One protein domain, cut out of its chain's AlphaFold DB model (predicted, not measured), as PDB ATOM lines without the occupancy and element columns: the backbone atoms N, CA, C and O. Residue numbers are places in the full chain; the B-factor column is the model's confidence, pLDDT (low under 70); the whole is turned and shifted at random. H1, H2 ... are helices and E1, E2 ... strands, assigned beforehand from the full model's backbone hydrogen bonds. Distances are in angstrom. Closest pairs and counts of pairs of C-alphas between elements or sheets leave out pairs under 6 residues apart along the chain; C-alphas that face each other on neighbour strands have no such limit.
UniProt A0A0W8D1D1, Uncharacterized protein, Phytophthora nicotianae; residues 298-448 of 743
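AT A GLANCE: This is residues 298 to 448 of the 743 residues of an uncharacterized protein of Phytophthora nicotianae (UniProt A0A0W8D1D1). This is an elongated body of short helices in three groups: H2 and H3 at one end, the crossed helices H1, H4, H8 and H9 in the middle, and H5, H6 and H7 toward the other end. A small pair of strands, E1 and E2, sits between the first end and the middle; residues 347 to 351 of the long link from H3 to E2 stick out as a loop, and the last stretch, residues 429 to 448, loops out and folds back to pair with residues 396 to 397 after H6. The printed part has 151 residues with nine named helices and two named strands, in the order H1 E1 H2 H3 E2 H4 H5 H6 H7 H8 H9, and the sheet, in the order E1 - E2, is antiparallel. The class is mostly helix; the whole is compact, with a radius of gyration of the C-alphas of 17.0 A, and spans 57 by 32 by 26 A.

IN THESE COORDINATES: Find C-alpha 298 at (63.382, 31.390, 42.137); from there H1 runs over residues 298 to 305, 10.6 A. E1, residues 306 to 308, and H2, residues 309 to 316, 10.5 A, follow directly. Look next for H3, residues 325 to 337, the longest helix at 18.3 A, which begins at C-alpha 325 at (48.736, 26.676, 68.058). E2 is residues 360 to 362, and H4, residues 365 to 375, runs 15.9 A. H5 is residues 378 to 382, H6 residues 386 to 394, 12.2 A, and H7 residues 399 to 402. H8, residues 406 to 414, measures 12.3 A. H9, residues 418 to 428, runs 15.1 A and ends at C-alpha 428 at (39.818, 27.922, 42.411).

HOW THE PARTS SIT: Begin at H8, the hub, which touches three helices, H1, H4 and H9. Its closest C-alphas to H1 are those of Ala 410 and Ala 299, 4.2 A apart, at a steep tilt of 65 degrees, the same way. H4 touches H8 at Ile 371 and Trp 407, whose C-alphas are 5.7 A apart, at a steep tilt of 65 degrees, opposite ways. H9 touches H8 with the C-alphas of Met 418 and Leu 411 5.5 A apart, at a steep tilt of 56 degrees, opposite ways. The helix packing is mostly crossed, with no shallow tilt among these three pairs. Toward one end, E1 and E2 are antiparallel at 145 degrees; look for N 307 and O 361, 3.0 A apart, and N 361 and O 307, 2.8 A apart, within hydrogen-bond range. H2 and H3 are close but not clearly touching, about perpendicular at 80 degrees, with the C-alphas of Phe 313 and Ala 325 closest at 7.0 A. Toward the other end, H5 and H6 only just touch, with 3 pairs of C-alphas within 8 A, the closest being Tyr 380 and Tyr 388 at 6.8 A. H7 is close to H6 but not clearly touching, with the C-alphas of Leu 401 and Leu 387 closest at 6.8 A. Every O i to N i+4 pair is within hydrogen-bond range in H1, H3, H6, H8 and H9; H2 has 3 of 4, H4 6 of 7, H5 0 of 1 with 2 of 2 O i to N i+3 pairs, and H7 is too short for such a pair.

THE WHOLE: The two C-alphas farthest apart are those of Asn 321 and Asn 386, at 57.2 A. The printed part has no cut. The link from H3 to E2, 22 residues, is long; that from H2 to H3 is short. Mean pLDDT of the printed part is 84.0, and residues 346 to 358, residue 378 and residues 438 to 439 are under 70.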
ATOM      1  N   PRO A 298      64.841  31.514  42.066       89.19
ATOM      2  CA  PRO A 298      63.382  31.390  42.137       89.19
ATOM      3  C   PRO A 298      62.884  30.162  42.926       89.19
ATOM      4  O   PRO A 298      61.980  30.291  43.749       89.19
ATOM      5  N   ALA A 299      63.518  28.993  42.780       88.50
ATOM      6  CA  ALA A 299      63.142  27.782  43.521       88.50
ATOM      7  C   ALA A 299      63.350  27.915  45.043       88.50
ATOM      8  O   ALA A 299      62.468  27.575  45.835       88.50
ATOM      9  N   ASN A 300      64.484  28.477  45.474       88.19
ATOM     10  CA  ASN A 300      64.725  28.790  46.889       88.19
ATOM     11  C   ASN A 300      63.705  29.796  47.428       88.19
ATOM     12  O   ASN A 300      63.239  29.653  48.560       88.19
ATOM     13  N   ARG A 301      63.306  30.777  46.608       89.44
ATOM     14  CA  ARG A 301      62.261  31.736  46.971       89.44
ATOM     15  C   ARG A 301      60.918  31.043  47.210       89.44
ATOM     16  O   ARG A 301      60.277  31.317  48.221       89.44
ATOM     17  N   VAL A 302      60.521  30.121  46.333       90.44
ATOM     18  CA  VAL A 302      59.301  29.312  46.497       90.44
ATOM     19  C   VAL A 302      59.341  28.527  47.814       90.44
ATOM     20  O   VAL A 302      58.407  28.635  48.606       90.44
ATOM     21  N   LYS A 303      60.441  27.820  48.109       88.44
ATOM     22  CA  LYS A 303      60.607  27.039  49.357       88.44
ATOM     23  C   LYS A 303      60.600  27.897  50.627       88.44
ATOM     24  O   LYS A 303      60.182  27.439  51.684       88.44
ATOM     25  N   GLN A 304      61.088  29.135  50.543       89.00
ATOM     26  CA  GLN A 304      61.102  30.075  51.667       89.00
ATOM     27  C   GLN A 304      59.697  30.603  51.991       89.00
ATOM     28  O   GLN A 304      59.373  30.826  53.158       89.00
ATOM     29  N   VAL A 305      58.893  30.856  50.956       90.75
ATOM     30  CA  VAL A 305      57.586  31.520  51.066       90.75
ATOM     31  C   VAL A 305      56.451  30.539  51.276       90.75
ATOM     32  O   VAL A 305      55.481  30.887  51.942       90.75
ATOM     33  N   ILE A 306      56.533  29.356  50.679       91.19
ATOM     34  CA  ILE A 306      55.479  28.353  50.754       91.19
ATOM     35  C   ILE A 306      55.897  27.334  51.798       91.19
ATOM     36  O   ILE A 306      56.783  26.516  51.561       91.19
ATOM     37  N   VAL A 307      55.294  27.433  52.979       90.44
ATOM     38  CA  VAL A 307      55.719  26.674  54.159       90.44
ATOM     39  C   VAL A 307      54.546  25.936  54.799       90.44
ATOM     40  O   VAL A 307      53.441  26.475  54.832       90.44
ATOM     41  N   PRO A 308      54.759  24.739  55.366       89.62
ATOM     42  CA  PRO A 308      53.745  24.074  56.181       89.62
ATOM     43  C   PRO A 308      53.424  24.869  57.452       89.62
ATOM     44  O   PRO A 308      54.332  25.451  58.063       89.62
ATOM     45  N   PHE A 309      52.173  24.807  57.921       88.88
ATOM     46  CA  PHE A 309      51.733  25.474  59.158       88.88
ATOM     47  C   PHE A 309      52.660  25.198  60.353       88.88
ATOM     48  O   PHE A 309      53.113  26.131  61.012       88.88
ATOM     49  N   ARG A 310      53.033  23.932  60.596       87.56
ATOM     50  CA  ARG A 310      53.914  23.556  61.723       87.56
ATOM     51  C   ARG A 310      55.277  24.248  61.680       87.56
ATOM     52  O   ARG A 310      55.801  24.647  62.717       87.56
ATOM     53  N   ALA A 311      55.856  24.394  60.488       89.25
ATOM     54  CA  ALA A 311      57.149  25.047  60.320       89.25
ATOM     55  C   ALA A 311      57.054  26.558  60.576       89.25
ATOM     56  O   ALA A 311      57.973  27.140  61.152       89.25
ATOM     57  N   LEU A 312      55.943  27.184  60.174       90.81
ATOM     58  CA  LEU A 312      55.668  28.587  60.470       90.81
ATOM     59  C   LEU A 312      55.416  28.806  61.965       90.81
ATOM     60  O   LEU A 312      56.026  29.695  62.549       90.81
ATOM     61  N   PHE A 313      54.576  27.978  62.587       90.88
ATOM     62  CA  PHE A 313      54.240  28.072  64.008       90.88
ATOM     63  C   PHE A 313      55.493  28.050  64.889       90.88
ATOM     64  O   PHE A 313      55.685  28.951  65.700       90.88
ATOM     65  N   ASN A 314      56.418  27.115  64.639       89.19
ATOM     66  CA  ASN A 314      57.685  27.035  65.373       89.19
ATOM     67  C   ASN A 314      58.530  28.318  65.278       89.19
ATOM     68  O   ASN A 314      59.247  28.638  66.220       89.19
ATOM     69  N   LYS A 315      58.451  29.065  64.166       89.12
ATOM     70  CA  LYS A 315      59.140  30.360  64.002       89.12
ATOM     71  C   LYS A 315      58.410  31.518  64.685       89.12
ATOM     72  O   LYS A 315      59.022  32.550  64.941       89.12
ATOM     73  N   LEU A 316      57.108  31.381  64.920       92.00
ATOM     74  CA  LEU A 316      56.270  32.410  65.534       92.00
ATOM     75  C   LEU A 316      56.182  32.279  67.059       92.00
ATOM     76  O   LEU A 316      55.731  33.224  67.694       92.00
ATOM     77  N   MET A 317      56.650  31.174  67.649       85.81
ATOM     78  CA  MET A 317      56.634  30.945  69.105       85.81
ATOM     79  C   MET A 317      57.339  32.033  69.927       85.81
ATOM     80  O   MET A 317      57.018  32.216  71.096       85.81
ATOM     81  N   ASP A 318      58.266  32.777  69.321       85.31
ATOM     82  CA  ASP A 318      58.955  33.893  69.975       85.31
ATOM     83  C   ASP A 318      58.092  35.170  70.065       85.31
ATOM     84  O   ASP A 318      58.521  36.173  70.644       85.31
ATOM     85  N   VAL A 319      56.894  35.186  69.467       89.38
ATOM     86  CA  VAL A 319      55.978  36.333  69.516       89.38
ATOM     87  C   VAL A 319      55.294  36.400  70.890       89.38
ATOM     88  O   VAL A 319      54.632  35.442  71.294       89.38
ATOM     89  N   PRO A 320      55.393  37.534  71.612       85.69
ATOM     90  CA  PRO A 320      54.701  37.731  72.883       85.69
ATOM     91  C   PRO A 320      53.193  37.473  72.785       85.69
ATOM     92  O   PRO A 320      52.557  37.851  71.808       85.69
ATOM     93  N   ASN A 321      52.612  36.870  73.826       83.31
ATOM     94  CA  ASN A 321      51.182  36.535  73.917       83.31
ATOM     95  C   ASN A 321      50.671  35.542  72.855       83.31
ATOM     96  O   ASN A 321      49.458  35.329  72.765       83.31
ATOM     97  N   LEU A 322      51.547  34.915  72.063       87.94
ATOM     98  CA  LEU A 322      51.193  33.776  71.220       87.94
ATOM     99  C   LEU A 322      51.359  32.483  72.032       87.94
ATOM    100  O   LEU A 322      52.427  31.886  72.069       87.94
ATOM    101  N   GLU A 323      50.303  32.102  72.751       80.06
ATOM    102  CA  GLU A 323      50.357  31.056  73.783       80.06
ATOM    103  C   GLU A 323      50.302  29.630  73.207       80.06
ATOM    104  O   GLU A 323      50.970  28.727  73.714       80.06
ATOM    105  N   ASP A 324      49.530  29.421  72.135       88.12
ATOM    106  CA  ASP A 324      49.277  28.096  71.574       88.12
ATOM    107  C   ASP A 324      49.011  28.104  70.055       88.12
ATOM    108  O   ASP A 324      48.863  29.146  69.402       88.12
ATOM    109  N   ALA A 325      48.960  26.896  69.483       87.69
ATOM    110  CA  ALA A 325      48.736  26.676  68.058       87.69
ATOM    111  C   ALA A 325      47.343  27.121  67.590       87.69
ATOM    112  O   ALA A 325      47.229  27.629  66.478       87.69
ATOM    113  N   GLY A 326      46.308  26.983  68.420       89.12
ATOM    114  CA  GLY A 326      44.948  27.427  68.113       89.12
ATOM    115  C   GLY A 326      44.865  28.946  67.992       89.12
ATOM    116  O   GLY A 326      44.348  29.451  66.994       89.12
ATOM    117  N   LYS A 327      45.479  29.686  68.926       90.88
ATOM    118  CA  LYS A 327      45.608  31.150  68.835       90.88
ATOM    119  C   LYS A 327      46.359  31.560  67.566       90.88
ATOM    120  O   LYS A 327      45.942  32.483  66.867       90.88
ATOM    121  N   CYS A 328      47.436  30.852  67.219       92.50
ATOM    122  CA  CYS A 328      48.167  31.104  65.976       92.50
ATOM    123  C   CYS A 328      47.311  30.852  64.729       92.50
ATOM    124  O   CYS A 328      47.310  31.683  63.824       92.50
ATOM    125  N   GLN A 329      46.564  29.747  64.669       91.75
ATOM    126  CA  GLN A 329      45.660  29.455  63.551       91.75
ATOM    127  C   GLN A 329      44.580  30.530  63.415       91.75
ATOM    128  O   GLN A 329      44.359  31.039  62.319       91.75
ATOM    129  N   ALA A 330      43.964  30.933  64.527       92.00
ATOM    130  CA  ALA A 330      42.985  32.013  64.572       92.00
ATOM    131  C   ALA A 330      43.541  33.320  63.981       92.00
ATOM    132  O   ALA A 330      42.898  33.927  63.125       92.00
ATOM    133  N   ILE A 331      44.757  33.724  64.368       93.88
ATOM    134  CA  ILE A 331      45.427  34.914  63.815       93.88
ATOM    135  C   ILE A 331      45.700  34.748  62.314       93.88
ATOM    136  O   ILE A 331      45.402  35.653  61.533       93.88
ATOM    137  N   LEU A 332      46.235  33.600  61.891       92.94
ATOM    138  CA  LEU A 332      46.560  33.338  60.485       92.94
ATOM    139  C   LEU A 332      45.313  33.317  59.590       92.94
ATOM    140  O   LEU A 332      45.387  33.824  58.475       92.94
ATOM    141  N   ARG A 333      44.161  32.824  60.064       91.06
ATOM    142  CA  ARG A 333      42.884  32.915  59.326       91.06
ATOM    143  C   ARG A 333      42.475  34.365  59.078       91.06
ATOM    144  O   ARG A 333      42.086  34.707  57.968       91.06
ATOM    145  N   VAL A 334      42.625  35.241  60.073       91.06
ATOM    146  CA  VAL A 334      42.347  36.675  59.887       91.06
ATOM    147  C   VAL A 334      43.333  37.298  58.900       91.06
ATOM    148  O   VAL A 334      42.911  38.014  57.999       91.06
ATOM    149  N   LEU A 335      44.633  36.998  59.011       91.31
ATOM    150  CA  LEU A 335      45.638  37.467  58.046       91.31
ATOM    151  C   LEU A 335      45.384  36.923  56.628       91.31
ATOM    152  O   LEU A 335      45.677  37.609  55.649       91.31
ATOM    153  N   HIS A 336      44.821  35.721  56.500       89.50
ATOM    154  CA  HIS A 336      44.381  35.174  55.222       89.50
ATOM    155  C   HIS A 336      43.214  35.976  54.636       89.50
ATOM    156  O   HIS A 336      43.295  36.411  53.489       89.50
ATOM    157  N   ASN A 337      42.182  36.241  55.438       85.56
ATOM    158  CA  ASN A 337      41.008  37.011  55.018       85.56
ATOM    159  C   ASN A 337      41.362  38.474  54.688       85.56
ATOM    160  O   ASN A 337      40.777  39.074  53.790       85.56
ATOM    161  N   LEU A 338      42.385  39.028  55.349       83.94
ATOM    162  CA  LEU A 338      42.986  40.327  55.019       83.94
ATOM    163  C   LEU A 338      43.781  40.320  53.702       83.94
ATOM    164  O   LEU A 338      44.110  41.383  53.171       83.94
ATOM    165  N   GLY A 339      44.117  39.141  53.172       83.00
ATOM    166  CA  GLY A 339      44.971  38.975  51.999       83.00
ATOM    167  C   GLY A 339      46.453  39.218  52.277       83.00
ATOM    168  O   GLY A 339      47.211  39.464  51.341       83.00
ATOM    169  N   ASP A 340      46.880  39.165  53.541       86.19
ATOM    170  CA  ASP A 340      48.287  39.287  53.926       86.19
ATOM    171  C   ASP A 340      49.068  38.006  53.695       86.19
ATOM    172  O   ASP A 340      50.262  38.064  53.415       86.19
ATOM    173  N   ILE A 341      48.400  36.866  53.812       90.62
ATOM    174  CA  ILE A 341      48.909  35.538  53.477       90.62
ATOM    175  C   ILE A 341      47.827  34.787  52.704       90.62
ATOM    176  O   ILE A 341      46.660  35.177  52.715       90.62
ATOM    177  N   LEU A 342      48.185  33.684  52.055       87.81
ATOM    178  CA  LEU A 342      47.195  32.780  51.473       87.81
ATOM    179  C   LEU A 342      47.287  31.427  52.162       87.81
ATOM    180  O   LEU A 342      48.347  30.798  52.160       87.81
ATOM    181  N   TRP A 343      46.182  30.990  52.756       87.06
ATOM    182  CA  TRP A 343      46.098  29.712  53.442       87.06
ATOM    183  C   TRP A 343      44.759  29.050  53.143       87.06
ATOM    184  O   TRP A 343      43.710  29.568  53.506       87.06
ATOM    185  N   TYR A 344      44.815  27.907  52.465       76.06
ATOM    186  CA  TYR A 344      43.642  27.135  52.073       76.06
ATOM    187  C   TYR A 344      43.648  25.834  52.868       76.06
ATOM    188  O   TYR A 344      44.398  24.908  52.547       76.06
ATOM    189  N   GLU A 345      42.875  25.824  53.952       70.62
ATOM    190  CA  GLU A 345      42.690  24.667  54.828       70.62
ATOM    191  C   GLU A 345      41.859  23.592  54.111       70.62
ATOM    192  O   GLU A 345      40.824  23.891  53.503       70.62
ATOM    193  N   ASP A 346      42.288  22.329  54.186       63.25
ATOM    194  CA  ASP A 346      41.483  21.221  53.677       63.25
ATOM    195  C   ASP A 346      40.420  20.831  54.707       63.25
ATOM    196  O   ASP A 346      40.629  20.003  55.591       63.25
ATOM    197  N   ASN A 347      39.255  21.464  54.602       54.47
ATOM    198  CA  ASN A 347      38.155  21.229  55.532       54.47
ATOM    199  C   ASN A 347      37.314  19.986  55.187       54.47
ATOM    200  O   ASN A 347      36.308  19.743  55.855       54.47
ATOM    201  N   GLY A 348      37.667  19.221  54.141       48.69
ATOM    202  CA  GLY A 348      37.013  17.961  53.745       48.69
ATOM    203  C   GLY A 348      35.514  18.045  53.402       48.69
ATOM    204  O   GLY A 348      34.895  17.020  53.122       48.69
ATOM    205  N   LYS A 349      34.916  19.242  53.451       43.91
ATOM    206  CA  LYS A 349      33.476  19.497  53.276       43.91
ATOM    207  C   LYS A 349      33.131  20.155  51.941       43.91
ATOM    208  O   LYS A 349      32.015  19.979  51.471       43.91
ATOM    209  N   ASP A 350      34.079  20.850  51.314       44.97
ATOM    210  CA  ASP A 350      33.865  21.544  50.043       44.97
ATOM    211  C   ASP A 350      34.516  20.798  48.880       44.97
ATOM    212  O   ASP A 350      35.693  20.457  48.922       44.97
ATOM    213  N   ARG A 351      33.766  20.614  47.788       39.56
ATOM    214  CA  ARG A 351      34.313  20.102  46.514       39.56
ATOM    215  C   ARG A 351      35.345  21.060  45.896       39.56
ATOM    216  O   ARG A 351      36.144  20.630  45.072       39.56
ATOM    217  N   ASP A 352      35.295  22.327  46.313       42.66
ATOM    218  CA  ASP A 352      36.223  23.397  45.948       42.66
ATOM    219  C   ASP A 352      37.373  23.541  46.970       42.66
ATOM    220  O   ASP A 352      38.198  24.452  46.823       42.66
ATOM    221  N   SER A 353      37.449  22.670  47.999       51.06
ATOM    222  CA  SER A 353      38.611  22.630  48.891       51.06
ATOM    223  C   SER A 353      39.821  22.225  48.063       51.06
ATOM    224  O   SER A 353      39.854  21.218  47.348       51.06
ATOM    225  N   ILE A 354      40.837  23.072  48.110       55.50
ATOM    226  CA  ILE A 354      42.115  22.740  47.515       55.50
ATOM    227  C   ILE A 354      42.702  21.714  48.463       55.50
ATOM    228  O   ILE A 354      43.197  22.093  49.517       55.50
ATOM    229  N   ALA A 355      42.594  20.427  48.113       54.44
ATOM    230  CA  ALA A 355      43.237  19.362  48.870       54.44
ATOM    231  C   ALA A 355      44.725  19.713  48.988       54.44
ATOM    232  O   ALA A 355      45.481  19.621  48.012       54.44
ATOM    233  N   ASN A 356      45.085  20.213  50.167       61.50
ATOM    234  CA  ASN A 356      46.374  20.777  50.519       61.50
ATOM    235  C   ASN A 356      46.966  19.835  51.567       61.50
ATOM    236  O   ASN A 356      46.831  20.092  52.764       61.50
ATOM    237  N   PRO A 357      47.538  18.699  51.129       55.75
ATOM    238  CA  PRO A 357      47.884  17.590  52.015       55.75
ATOM    239  C   PRO A 357      48.877  17.979  53.120       55.75
ATOM    240  O   PRO A 357      48.914  17.315  54.151       55.75
ATOM    241  N   ASP A 358      49.630  19.067  52.926       62.69
ATOM    242  CA  ASP A 358      50.660  19.545  53.849       62.69
ATOM    243  C   ASP A 358      50.288  20.862  54.565       62.69
ATOM    244  O   ASP A 358      51.153  21.479  55.195       62.69
ATOM    245  N   GLU A 359      49.030  21.324  54.456       75.69
ATOM    246  CA  GLU A 359      48.562  22.618  54.992       75.69
ATOM    247  C   GLU A 359      49.522  23.773  54.646       75.69
ATOM    248  O   GLU A 359      49.916  24.579  55.496       75.69
ATOM    249  N   LEU A 360      49.955  23.830  53.383       85.62
ATOM    250  CA  LEU A 360      50.890  24.843  52.913       85.62
ATOM    251  C   LEU A 360      50.274  26.242  52.999       85.62
ATOM    252  O   LEU A 360      49.140  26.474  52.569       85.62
ATOM    253  N   ILE A 361      51.071  27.173  53.513       89.81
ATOM    254  CA  ILE A 361      50.773  28.594  53.654       89.81
ATOM    255  C   ILE A 361      51.691  29.358  52.711       89.81
ATOM    256  O   ILE A 361      52.916  29.238  52.791       89.81
ATOM    257  N   ILE A 362      51.112  30.186  51.845       91.12
ATOM    258  CA  ILE A 362      51.858  31.129  51.013       91.12
ATOM    259  C   ILE A 362      52.026  32.412  51.825       91.12
ATOM    260  O   ILE A 362      51.095  33.206  51.979       91.12
ATOM    261  N   LEU A 363      53.229  32.618  52.358       91.56
ATOM    262  CA  LEU A 363      53.533  33.754  53.228       91.56
ATOM    263  C   LEU A 363      53.536  35.093  52.498       91.56
ATOM    264  O   LEU A 363      53.353  36.115  53.151       91.56
ATOM    265  N   ASP A 364      53.794  35.102  51.191       88.06
ATOM    266  CA  ASP A 364      53.878  36.293  50.348       88.06
ATOM    267  C   ASP A 364      52.884  36.180  49.180       88.06
ATOM    268  O   ASP A 364      53.178  35.503  48.190       88.06
ATOM    269  N   PRO A 365      51.721  36.851  49.263       85.00
ATOM    270  CA  PRO A 365      50.728  36.875  48.193       85.00
ATOM    271  C   PRO A 365      51.288  37.362  46.853       85.00
ATOM    272  O   PRO A 365      50.773  36.977  45.802       85.00
ATOM    273  N   LYS A 366      52.369  38.160  46.857       82.69
ATOM    274  CA  LYS A 366      53.017  38.614  45.623       82.69
ATOM    275  C   LYS A 366      53.535  37.448  44.780       82.69
ATOM    276  O   LYS A 366      53.399  37.490  43.566       82.69
ATOM    277  N   LEU A 367      54.039  36.380  45.403       86.75
ATOM    278  CA  LEU A 367      54.492  35.194  44.674       86.75
ATOM    279  C   LEU A 367      53.341  34.545  43.890       86.75
ATOM    280  O   LEU A 367      53.513  34.179  42.732       86.75
ATOM    281  N   MET A 368      52.152  34.449  44.496       85.25
ATOM    282  CA  MET A 368      50.959  33.954  43.803       85.25
ATOM    283  C   MET A 368      50.595  34.862  42.624       85.25
ATOM    284  O   MET A 368      50.301  34.365  41.540       85.25
ATOM    285  N   LEU A 369      50.650  36.184  42.818       82.81
ATOM    286  CA  LEU A 369      50.402  37.153  41.748       82.81
ATOM    287  C   LEU A 369      51.397  36.996  40.598       82.81
ATOM    288  O   LEU A 369      50.981  37.024  39.445       82.81
ATOM    289  N   ASP A 370      52.680  36.797  40.892       85.06
ATOM    290  CA  ASP A 370      53.726  36.609  39.886       85.06
ATOM    291  C   ASP A 370      53.549  35.284  39.117       85.06
ATOM    292  O   ASP A 370      53.683  35.259  37.893       85.06
ATOM    293  N   ILE A 371      53.143  34.203  39.794       88.50
ATOM    294  CA  ILE A 371      52.828  32.910  39.158       88.50
ATOM    295  C   ILE A 371      51.599  33.021  38.244       88.50
ATOM    296  O   ILE A 371      51.614  32.530  37.112       88.50
ATOM    297  N   VAL A 372      50.536  33.689  38.707       86.44
ATOM    298  CA  VAL A 372      49.337  33.953  37.892       86.44
ATOM    299  C   VAL A 372      49.681  34.856  36.711       86.44
ATOM    300  O   VAL A 372      49.205  34.618  35.606       86.44
ATOM    301  N   ARG A 373      50.534  35.863  36.912       84.38
ATOM    302  CA  ARG A 373      50.983  36.798  35.872       84.38
ATOM    303  C   ARG A 373      51.700  36.090  34.723       84.38
ATOM    304  O   ARG A 373      51.575  36.532  33.587       84.38
ATOM    305  N   GLU A 374      52.417  34.997  34.984       88.25
ATOM    306  CA  GLU A 374      53.008  34.169  33.922       88.25
ATOM    307  C   GLU A 374      51.952  33.399  33.120       88.25
ATOM    308  O   GLU A 374      52.122  33.201  31.927       88.25
ATOM    309  N   VAL A 375      50.827  33.017  33.724       88.19
ATOM    310  CA  VAL A 375      49.718  32.366  33.001       88.19
ATOM    311  C   VAL A 375      48.877  33.380  32.231       88.19
ATOM    312  O   VAL A 375      48.376  33.080  31.153       88.19
ATOM    313  N   VAL A 376      48.719  34.580  32.787       80.00
ATOM    314  CA  VAL A 376      47.828  35.638  32.301       80.00
ATOM    315  C   VAL A 376      48.671  36.802  31.796       80.00
ATOM    316  O   VAL A 376      48.706  37.883  32.380       80.00
ATOM    317  N   ASN A 377      49.405  36.572  30.713       80.50
ATOM    318  CA  ASN A 377      50.356  37.536  30.177       80.50
ATOM    319  C   ASN A 377      49.967  38.012  28.773       80.50
ATOM    320  O   ASN A 377      50.087  37.269  27.797       80.50
ATOM    321  N   HIS A 378      49.574  39.282  28.652       69.75
ATOM    322  CA  HIS A 378      49.291  39.930  27.361       69.75
ATOM    323  C   HIS A 378      50.489  39.954  26.404       69.75
ATOM    324  O   HIS A 378      50.305  39.944  25.191       69.75
ATOM    325  N   ASN A 379      51.731  39.968  26.905       75.06
ATOM    326  CA  ASN A 379      52.903  40.026  26.027       75.06
ATOM    327  C   ASN A 379      53.034  38.771  25.153       75.06
ATOM    328  O   ASN A 379      53.715  38.797  24.124       75.06
ATOM    329  N   TYR A 380      52.363  37.679  25.524       80.19
ATOM    330  CA  TYR A 380      52.330  36.459  24.726       80.19
ATOM    331  C   TYR A 380      51.621  36.644  23.387       80.19
ATOM    332  O   TYR A 380      51.933  35.898  22.459       80.19
ATOM    333  N   ASP A 381      50.806  37.686  23.211       70.44
ATOM    334  CA  ASP A 381      50.197  38.014  21.917       70.44
ATOM    335  C   ASP A 381      51.235  38.268  20.820       70.44
ATOM    336  O   ASP A 381      51.000  37.970  19.651       70.44
ATOM    337  N   THR A 382      52.418  38.756  21.196       77.62
ATOM    338  CA  THR A 382      53.501  39.082  20.254       77.62
ATOM    339  C   THR A 382      54.493  37.938  20.029       77.62
ATOM    340  O   THR A 382      55.307  37.998  19.103       77.62
ATOM    341  N   ARG A 383      54.443  36.871  20.841       84.12
ATOM    342  CA  ARG A 383      55.390  35.748  20.750       84.12
ATOM    343  C   ARG A 383      55.017  34.772  19.632       84.12
ATOM    344  O   ARG A 383      53.852  34.412  19.454       84.12
ATOM    345  N   LYS A 384      56.021  34.312  18.880       84.50
ATOM    346  CA  LYS A 384      55.864  33.353  17.772       84.50
ATOM    347  C   LYS A 384      55.996  31.906  18.260       84.50
ATOM    348  O   LYS A 384      56.738  31.647  19.203       84.50
ATOM    349  N   GLY A 385      55.321  30.978  17.582       89.19
ATOM    350  CA  GLY A 385      55.424  29.533  17.815       89.19
ATOM    351  C   GLY A 385      54.068  28.862  18.036       89.19
ATOM    352  O   GLY A 385      53.164  29.461  18.615       89.19
ATOM    353  N   ASN A 386      53.958  27.598  17.618       89.88
ATOM    354  CA  ASN A 386      52.703  26.837  17.601       89.88
ATOM    355  C   ASN A 386      52.000  26.788  18.972       89.88
ATOM    356  O   ASN A 386      50.777  26.854  19.041       89.88
ATOM    357  N   LEU A 387      52.765  26.719  20.072       90.62
ATOM    358  CA  LEU A 387      52.210  26.675  21.433       90.62
ATOM    359  C   LEU A 387      51.546  28.005  21.836       90.62
ATOM    360  O   LEU A 387      50.481  27.999  22.446       90.62
ATOM    361  N   TYR A 388      52.134  29.144  21.451       90.81
ATOM    362  CA  TYR A 388      51.532  30.465  21.672       90.81
ATOM    363  C   TYR A 388      50.353  30.727  20.722       90.81
ATOM    364  O   TYR A 388      49.433  31.462  21.069       90.81
ATOM    365  N   GLU A 389      50.355  30.129  19.527       88.56
ATOM    366  CA  GLU A 389      49.217  30.197  18.602       88.56
ATOM    367  C   GLU A 389      48.000  29.434  19.123       88.56
ATOM    368  O   GLU A 389      46.894  29.964  19.043       88.56
ATOM    369  N   ALA A 390      48.193  28.251  19.715       88.12
ATOM    370  CA  ALA A 390      47.118  27.523  20.389       88.12
ATOM    371  C   ALA A 390      46.507  28.357  21.529       88.12
ATOM    372  O   ALA A 390      45.299  28.579  21.544       88.12
ATOM    373  N   LEU A 391      47.348  28.933  22.401       89.50
ATOM    374  CA  LEU A 391      46.896  29.799  23.496       89.50
ATOM    375  C   LEU A 391      46.023  30.966  23.005       89.50
ATOM    376  O   LEU A 391      44.979  31.237  23.587       89.50
ATOM    377  N   ARG A 392      46.409  31.627  21.906       86.19
ATOM    378  CA  ARG A 392      45.630  32.729  21.312       86.19
ATOM    379  C   ARG A 392      44.340  32.282  20.631       86.19
ATOM    380  O   ARG A 392      43.405  33.068  20.552       86.19
ATOM    381  N   ARG A 393      44.323  31.077  20.063       84.56
ATOM    382  CA  ARG A 393      43.193  30.573  19.274       84.56
ATOM    383  C   ARG A 393      42.070  30.058  20.161       84.56
ATOM    384  O   ARG A 393      40.918  30.388  19.933       84.56
ATOM    385  N   ASP A 394      42.395  29.205  21.124       85.00
ATOM    386  CA  ASP A 394      41.403  28.476  21.923       85.00
ATOM    387  C   ASP A 394      41.717  28.496  23.425       85.00
ATOM    388  O   ASP A 394      41.024  27.862  24.219       85.00
ATOM    389  N   GLY A 395      42.711  29.279  23.853       89.88
ATOM    390  CA  GLY A 395      43.102  29.373  25.259       89.88
ATOM    391  C   GLY A 395      43.930  28.186  25.750       89.88
ATOM    392  O   GLY A 395      44.198  28.123  26.947       89.88
ATOM    393  N   THR A 396      44.345  27.248  24.890       92.12
ATOM    394  CA  THR A 396      45.101  26.060  25.324       92.12
ATOM    395  C   THR A 396      46.547  26.403  25.679       92.12
ATOM    396  O   THR A 396      47.418  26.569  24.818       92.12
ATOM    397  N   LEU A 397      46.825  26.444  26.978       93.62
ATOM    398  CA  LEU A 397      48.155  26.531  27.559       93.62
ATOM    399  C   LEU A 397      48.727  25.129  27.765       93.62
ATOM    400  O   LEU A 397      48.398  24.431  28.728       93.62
ATOM    401  N   HIS A 398      49.614  24.736  26.855       93.38
ATOM    402  CA  HIS A 398      50.274  23.439  26.919       93.38
ATOM    403  C   HIS A 398      51.173  23.344  28.155       93.38
ATOM    404  O   HIS A 398      51.916  24.284  28.459       93.38
ATOM    405  N   HIS A 399      51.168  22.199  28.836       93.75
ATOM    406  CA  HIS A 399      51.997  21.970  30.016       93.75
ATOM    407  C   HIS A 399      53.485  22.154  29.705       93.75
ATOM    408  O   HIS A 399      54.205  22.757  30.495       93.75
ATOM    409  N   SER A 400      53.923  21.721  28.519       93.75
ATOM    410  CA  SER A 400      55.295  21.905  28.036       93.75
ATOM    411  C   SER A 400      55.701  23.371  27.906       93.75
ATOM    412  O   SER A 400      56.865  23.672  28.129       93.75
ATOM    413  N   LEU A 401      54.767  24.276  27.582       93.69
ATOM    414  CA  LEU A 401      55.002  25.721  27.572       93.69
ATOM    415  C   LEU A 401      54.979  26.285  28.995       93.69
ATOM    416  O   LEU A 401      55.855  27.067  29.353       93.69
ATOM    417  N   LEU A 402      54.011  25.863  29.809       93.75
ATOM    418  CA  LEU A 402      53.836  26.323  31.187       93.75
ATOM    419  C   LEU A 402      55.111  26.142  32.022       93.75
ATOM    420  O   LEU A 402      55.539  27.072  32.692       93.75
ATOM    421  N   ILE A 403      55.754  24.975  31.939       93.25
ATOM    422  CA  ILE A 403      56.980  24.680  32.702       93.25
ATOM    423  C   ILE A 403      58.231  25.406  32.187       93.25
ATOM    424  O   ILE A 403      59.279  25.270  32.801       93.25
ATOM    425  N   THR A 404      58.147  26.149  31.077       92.94
ATOM    426  CA  THR A 404      59.243  27.036  30.630       92.94
ATOM    427  C   THR A 404      59.220  28.393  31.323       92.94
ATOM    428  O   THR A 404      60.134  29.196  31.140       92.94
ATOM    429  N   PHE A 405      58.147  28.696  32.057       93.38
ATOM    430  CA  PHE A 405      58.015  29.955  32.769       93.38
ATOM    431  C   PHE A 405      58.778  29.896  34.091       93.38
ATOM    432  O   PHE A 405      58.811  28.862  34.757       93.38
ATOM    433  N   THR A 406      59.369  31.025  34.476       93.12
ATOM    434  CA  THR A 406      60.336  31.136  35.576       93.12
ATOM    435  C   THR A 406      59.805  30.563  36.883       93.12
ATOM    436  O   THR A 406      60.495  29.802  37.562       93.12
ATOM    437  N   TRP A 407      58.578  30.929  37.264       93.69
ATOM    438  CA  TRP A 407      58.013  30.504  38.539       93.69
ATOM    439  C   TRP A 407      57.424  29.099  38.471       93.69
ATOM    440  O   TRP A 407      57.434  28.390  39.472       93.69
ATOM    441  N   TRP A 408      56.957  28.659  37.305       94.88
ATOM    442  CA  TRP A 408      56.451  27.298  37.109       94.88
ATOM    443  C   TRP A 408      57.571  26.254  37.083       94.88
ATOM    444  O   TRP A 408      57.411  25.175  37.656       94.88
ATOM    445  N   GLU A 409      58.721  26.593  36.501       94.69
ATOM    446  CA  GLU A 409      59.955  25.813  36.620       94.69
ATOM    447  C   GLU A 409      60.412  25.752  38.085       94.69
ATOM    448  O   GLU A 409      60.631  24.670  38.628       94.69
ATOM    449  N   ALA A 410      60.422  26.896  38.778       94.25
ATOM    450  CA  ALA A 410      60.766  26.969  40.196       94.25
ATOM    451  C   ALA A 410      59.842  26.131  41.097       94.25
ATOM    452  O   ALA A 410      60.310  25.513  42.053       94.25
ATOM    453  N   LEU A 411      58.536  26.097  40.809       93.25
ATOM    454  CA  LEU A 411      57.573  25.239  41.506       93.25
ATOM    455  C   LEU A 411      57.900  23.761  41.290       93.25
ATOM    456  O   LEU A 411      57.908  22.996  42.253       93.25
ATOM    457  N   LYS A 412      58.209  23.371  40.049       92.75
ATOM    458  CA  LYS A 412      58.599  21.999  39.706       92.75
ATOM    459  C   LYS A 412      59.862  21.565  40.455       92.75
ATOM    460  O   LYS A 412      59.903  20.461  40.982       92.75
ATOM    461  N   GLU A 413      60.863  22.437  40.560       91.94
ATOM    462  CA  GLU A 413      62.079  22.185  41.352       91.94
ATOM    463  C   GLU A 413      61.833  22.193  42.871       91.94
ATOM    464  O   GLU A 413      62.607  21.619  43.650       91.94
ATOM    465  N   ALA A 414      60.782  22.882  43.321       87.81
ATOM    466  CA  ALA A 414      60.456  22.988  44.733       87.81
ATOM    467  C   ALA A 414      59.838  21.705  45.300       87.81
ATOM    468  O   ALA A 414      60.143  21.362  46.446       87.81
ATOM    469  N   GLY A 415      59.034  20.991  44.507       84.62
ATOM    470  CA  GLY A 415      58.496  19.677  44.853       84.62
ATOM    471  C   GLY A 415      57.440  19.170  43.867       84.62
ATOM    472  O   GLY A 415      56.739  19.955  43.228       84.62
ATOM    473  N   ASP A 416      57.274  17.848  43.801       80.56
ATOM    474  CA  ASP A 416      56.428  17.177  42.798       80.56
ATOM    475  C   ASP A 416      54.941  17.581  42.872       80.56
ATOM    476  O   ASP A 416      54.259  17.676  41.853       80.56
ATOM    477  N   ASN A 417      54.440  17.907  44.069       84.12
ATOM    478  CA  ASN A 417      53.039  18.295  44.285       84.12
ATOM    479  C   ASN A 417      52.758  19.793  44.060       84.12
ATOM    480  O   ASN A 417      51.600  20.214  44.105       84.12
ATOM    481  N   MET A 418      53.782  20.610  43.793       87.94
ATOM    482  CA  MET A 418      53.634  22.066  43.692       87.94
ATOM    483  C   MET A 418      52.927  22.490  42.404       87.94
ATOM    484  O   MET A 418      52.005  23.302  42.440       87.94
ATOM    485  N   VAL A 419      53.301  21.923  41.256       91.69
ATOM    486  CA  VAL A 419      52.650  22.252  39.975       91.69
ATOM    487  C   VAL A 419      51.159  21.866  39.975       91.69
ATOM    488  O   VAL A 419      50.335  22.720  39.628       91.69
ATOM    489  N   PRO A 420      50.761  20.650  40.405       89.38
ATOM    490  CA  PRO A 420      49.350  20.291  40.561       89.38
ATOM    491  C   PRO A 420      48.592  21.223  41.508       89.38
ATOM    492  O   PRO A 420      47.477  21.641  41.192       89.38
ATOM    493  N   LEU A 421      49.200  21.584  42.644       87.12
ATOM    494  CA  LEU A 421      48.611  22.503  43.617       87.12
ATOM    495  C   LEU A 421      48.332  23.875  42.991       87.12
ATOM    496  O   LEU A 421      47.232  24.406  43.126       87.12
ATOM    497  N   PHE A 422      49.280  24.425  42.235       89.81
ATOM    498  CA  PHE A 422      49.090  25.715  41.575       89.81
ATOM    499  C   PHE A 422      48.123  25.657  40.394       89.81
ATOM    500  O   PHE A 422      47.363  26.604  40.193       89.81
ATOM    501  N   LYS A 423      48.028  24.533  39.676       91.12
ATOM    502  CA  LYS A 423      46.932  24.312  38.716       91.12
ATOM    503  C   LYS A 423      45.560  24.302  39.408       91.12
ATOM    504  O   LYS A 423      44.612  24.851  38.847       91.12
ATOM    505  N   ARG A 424      45.447  23.755  40.628       86.88
ATOM    506  CA  ARG A 424      44.218  23.850  41.446       86.88
ATOM    507  C   ARG A 424      43.935  25.279  41.898       86.88
ATOM    508  O   ARG A 424      42.783  25.690  41.844       86.88
ATOM    509  N   PHE A 425      44.953  26.063  42.264       86.12
ATOM    510  CA  PHE A 425      44.759  27.491  42.551       86.12
ATOM    511  C   PHE A 425      44.180  28.237  41.345       86.12
ATOM    512  O   PHE A 425      43.219  28.982  41.501       86.12
ATOM    513  N   LEU A 426      44.690  28.000  40.131       87.75
ATOM    514  CA  LEU A 426      44.130  28.620  38.921       87.75
ATOM    515  C   LEU A 426      42.649  28.263  38.702       87.75
ATOM    516  O   LEU A 426      41.879  29.123  38.275       87.75
ATOM    517  N   GLN A 427      42.247  27.027  39.011       85.38
ATOM    518  CA  GLN A 427      40.842  26.597  38.964       85.38
ATOM    519  C   GLN A 427      40.004  27.291  40.032       85.38
ATOM    520  O   GLN A 427      38.960  27.858  39.718       85.38
ATOM    521  N   HIS A 428      40.487  27.297  41.273       81.06
ATOM    522  CA  HIS A 428      39.818  27.922  42.411       81.06
ATOM    523  C   HIS A 428      39.613  29.432  42.210       81.06
ATOM    524  O   HIS A 428      38.580  29.988  42.577       81.06
ATOM    525  N   PHE A 429      40.566  30.103  41.561       79.00
ATOM    526  CA  PHE A 429      40.456  31.514  41.192       79.00
ATOM    527  C   PHE A 429      39.614  31.769  39.930       79.00
ATOM    528  O   PHE A 429      39.527  32.912  39.487       79.00
ATOM    529  N   ASN A 430      38.979  30.742  39.355       83.00
ATOM    530  CA  ASN A 430      38.216  30.806  38.104       83.00
ATOM    531  C   ASN A 430      39.037  31.332  36.906       83.00
ATOM    532  O   ASN A 430      38.487  31.973  36.015       83.00
ATOM    533  N   LEU A 431      40.349  31.074  36.868       85.56
ATOM    534  CA  LEU A 431      41.246  31.580  35.820       85.56
ATOM    535  C   LEU A 431      41.516  30.559  34.715       85.56
ATOM    536  O   LEU A 431      41.656  30.937  33.552       85.56
ATOM    537  N   ALA A 432      41.618  29.280  35.073       90.69
ATOM    538  CA  ALA A 432      41.912  28.208  34.130       90.69
ATOM    539  C   ALA A 432      41.348  26.865  34.600       90.69
ATOM    540  O   ALA A 432      41.120  26.667  35.789       90.69
ATOM    541  N   TYR A 433      41.174  25.915  33.685       90.62
ATOM    542  CA  TYR A 433      40.772  24.540  34.006       90.62
ATOM    543  C   TYR A 433      41.487  23.519  33.109       90.62
ATOM    544  O   TYR A 433      42.045  23.906  32.089       90.62
ATOM    545  N   PRO A 434      41.508  22.224  33.464       90.06
ATOM    546  CA  PRO A 434      42.183  21.189  32.681       90.06
ATOM    547  C   PRO A 434      41.514  20.983  31.321       90.06
ATOM    548  O   PRO A 434      40.290  20.874  31.241       90.06
ATOM    549  N   ALA A 435      42.313  20.883  30.262       86.81
ATOM    550  CA  ALA A 435      41.821  20.692  28.898       86.81
ATOM    551  C   ALA A 435      41.253  19.287  28.646       86.81
ATOM    552  O   ALA A 435      40.373  19.119  27.802       86.81
ATOM    553  N   SER A 436      41.730  18.277  29.377       80.19
ATOM    554  CA  SER A 436      41.304  16.885  29.229       80.19
ATOM    555  C   SER A 436      40.746  16.301  30.527       80.19
ATOM    556  O   SER A 436      40.998  16.791  31.633       80.19
ATOM    557  N   ILE A 437      39.972  15.224  30.377       70.62
ATOM    558  CA  ILE A 437      39.575  14.359  31.488       70.62
ATOM    559  C   ILE A 437      40.833  13.607  31.921       70.62
ATOM    560  O   ILE A 437      41.276  12.688  31.234       70.62
ATOM    561  N   ALA A 438      41.430  14.026  33.028       62.28
ATOM    562  CA  ALA A 438      42.628  13.411  33.573       62.28
ATOM    563  C   ALA A 438      42.422  13.054  35.047       62.28
ATOM    564  O   ALA A 438      41.787  13.790  35.808       62.28
ATOM    565  N   GLU A 439      42.984  11.918  35.456       58.69
ATOM    566  CA  GLU A 439      42.979  11.485  36.856       58.69
ATOM    567  C   GLU A 439      43.943  12.318  37.719       58.69
ATOM    568  O   GLU A 439      43.732  12.454  38.924       58.69
ATOM    569  N   LYS A 440      44.981  12.913  37.108       70.19
ATOM    570  CA  LYS A 440      46.004  13.738  37.772       70.19
ATOM    571  C   LYS A 440      46.281  15.013  36.988       70.19
ATOM    572  O   LYS A 440      46.234  14.993  35.767       70.19
ATOM    573  N   LEU A 441      46.593  16.108  37.687       80.19
ATOM    574  CA  LEU A 441      46.844  17.428  37.086       80.19
ATOM    575  C   LEU A 441      48.299  17.650  36.657       80.19
ATOM    576  O   LEU A 441      48.581  18.666  36.025       80.19
ATOM    577  N   ASP A 442      49.205  16.738  36.993       77.94
ATOM    578  CA  ASP A 442      50.660  16.909  36.914       77.94
ATOM    579  C   ASP A 442      51.103  17.424  35.537       77.94
ATOM    580  O   ASP A 442      51.630  18.533  35.427       77.94
ATOM    581  N   GLU A 443      50.723  16.722  34.472       84.31
ATOM    582  CA  GLU A 443      51.166  17.017  33.100       84.31
ATOM    583  C   GLU A 443      50.043  17.510  32.175       84.31
ATOM    584  O   GLU A 443      50.213  17.604  30.964       84.31
ATOM    585  N   VAL A 444      48.880  17.849  32.733       88.88
ATOM    586  CA  VAL A 444      47.693  18.198  31.936       88.88
ATOM    587  C   VAL A 444      47.769  19.628  31.413       88.88
ATOM    588  O   VAL A 444      48.117  20.549  32.160       88.88
ATOM    589  N   ASP A 445      47.409  19.812  30.146       92.56
ATOM    590  CA  ASP A 445      47.245  21.126  29.527       92.56
ATOM    591  C   ASP A 445      46.085  21.895  30.172       92.56
ATOM    592  O   ASP A 445      45.101  21.313  30.634       92.56
ATOM    593  N   MET A 446      46.180  23.220  30.200       93.25
ATOM    594  CA  MET A 446      45.178  24.081  30.825       93.25
ATOM    595  C   MET A 446      44.471  24.918  29.762       93.25
ATOM    596  O   MET A 446      45.113  25.460  28.873       93.25
ATOM    597  N   ILE A 447      43.159  25.082  29.872       92.62
ATOM    598  CA  ILE A 447      42.408  26.094  29.134       92.62
ATOM    599  C   ILE A 447      42.391  27.368  29.969       92.62
ATOM    600  O   ILE A 447      41.945  27.346  31.117       92.62
ATOM    601  N   VAL A 448      42.858  28.468  29.385       91.81
ATOM    602  CA  VAL A 448      42.910  29.813  29.969       91.81
ATOM    603  C   VAL A 448      41.990  30.724  29.146       91.81
ATOM    604  O   VAL A 448      42.444  31.359  28.190       91.81
TER     605      VAL A 448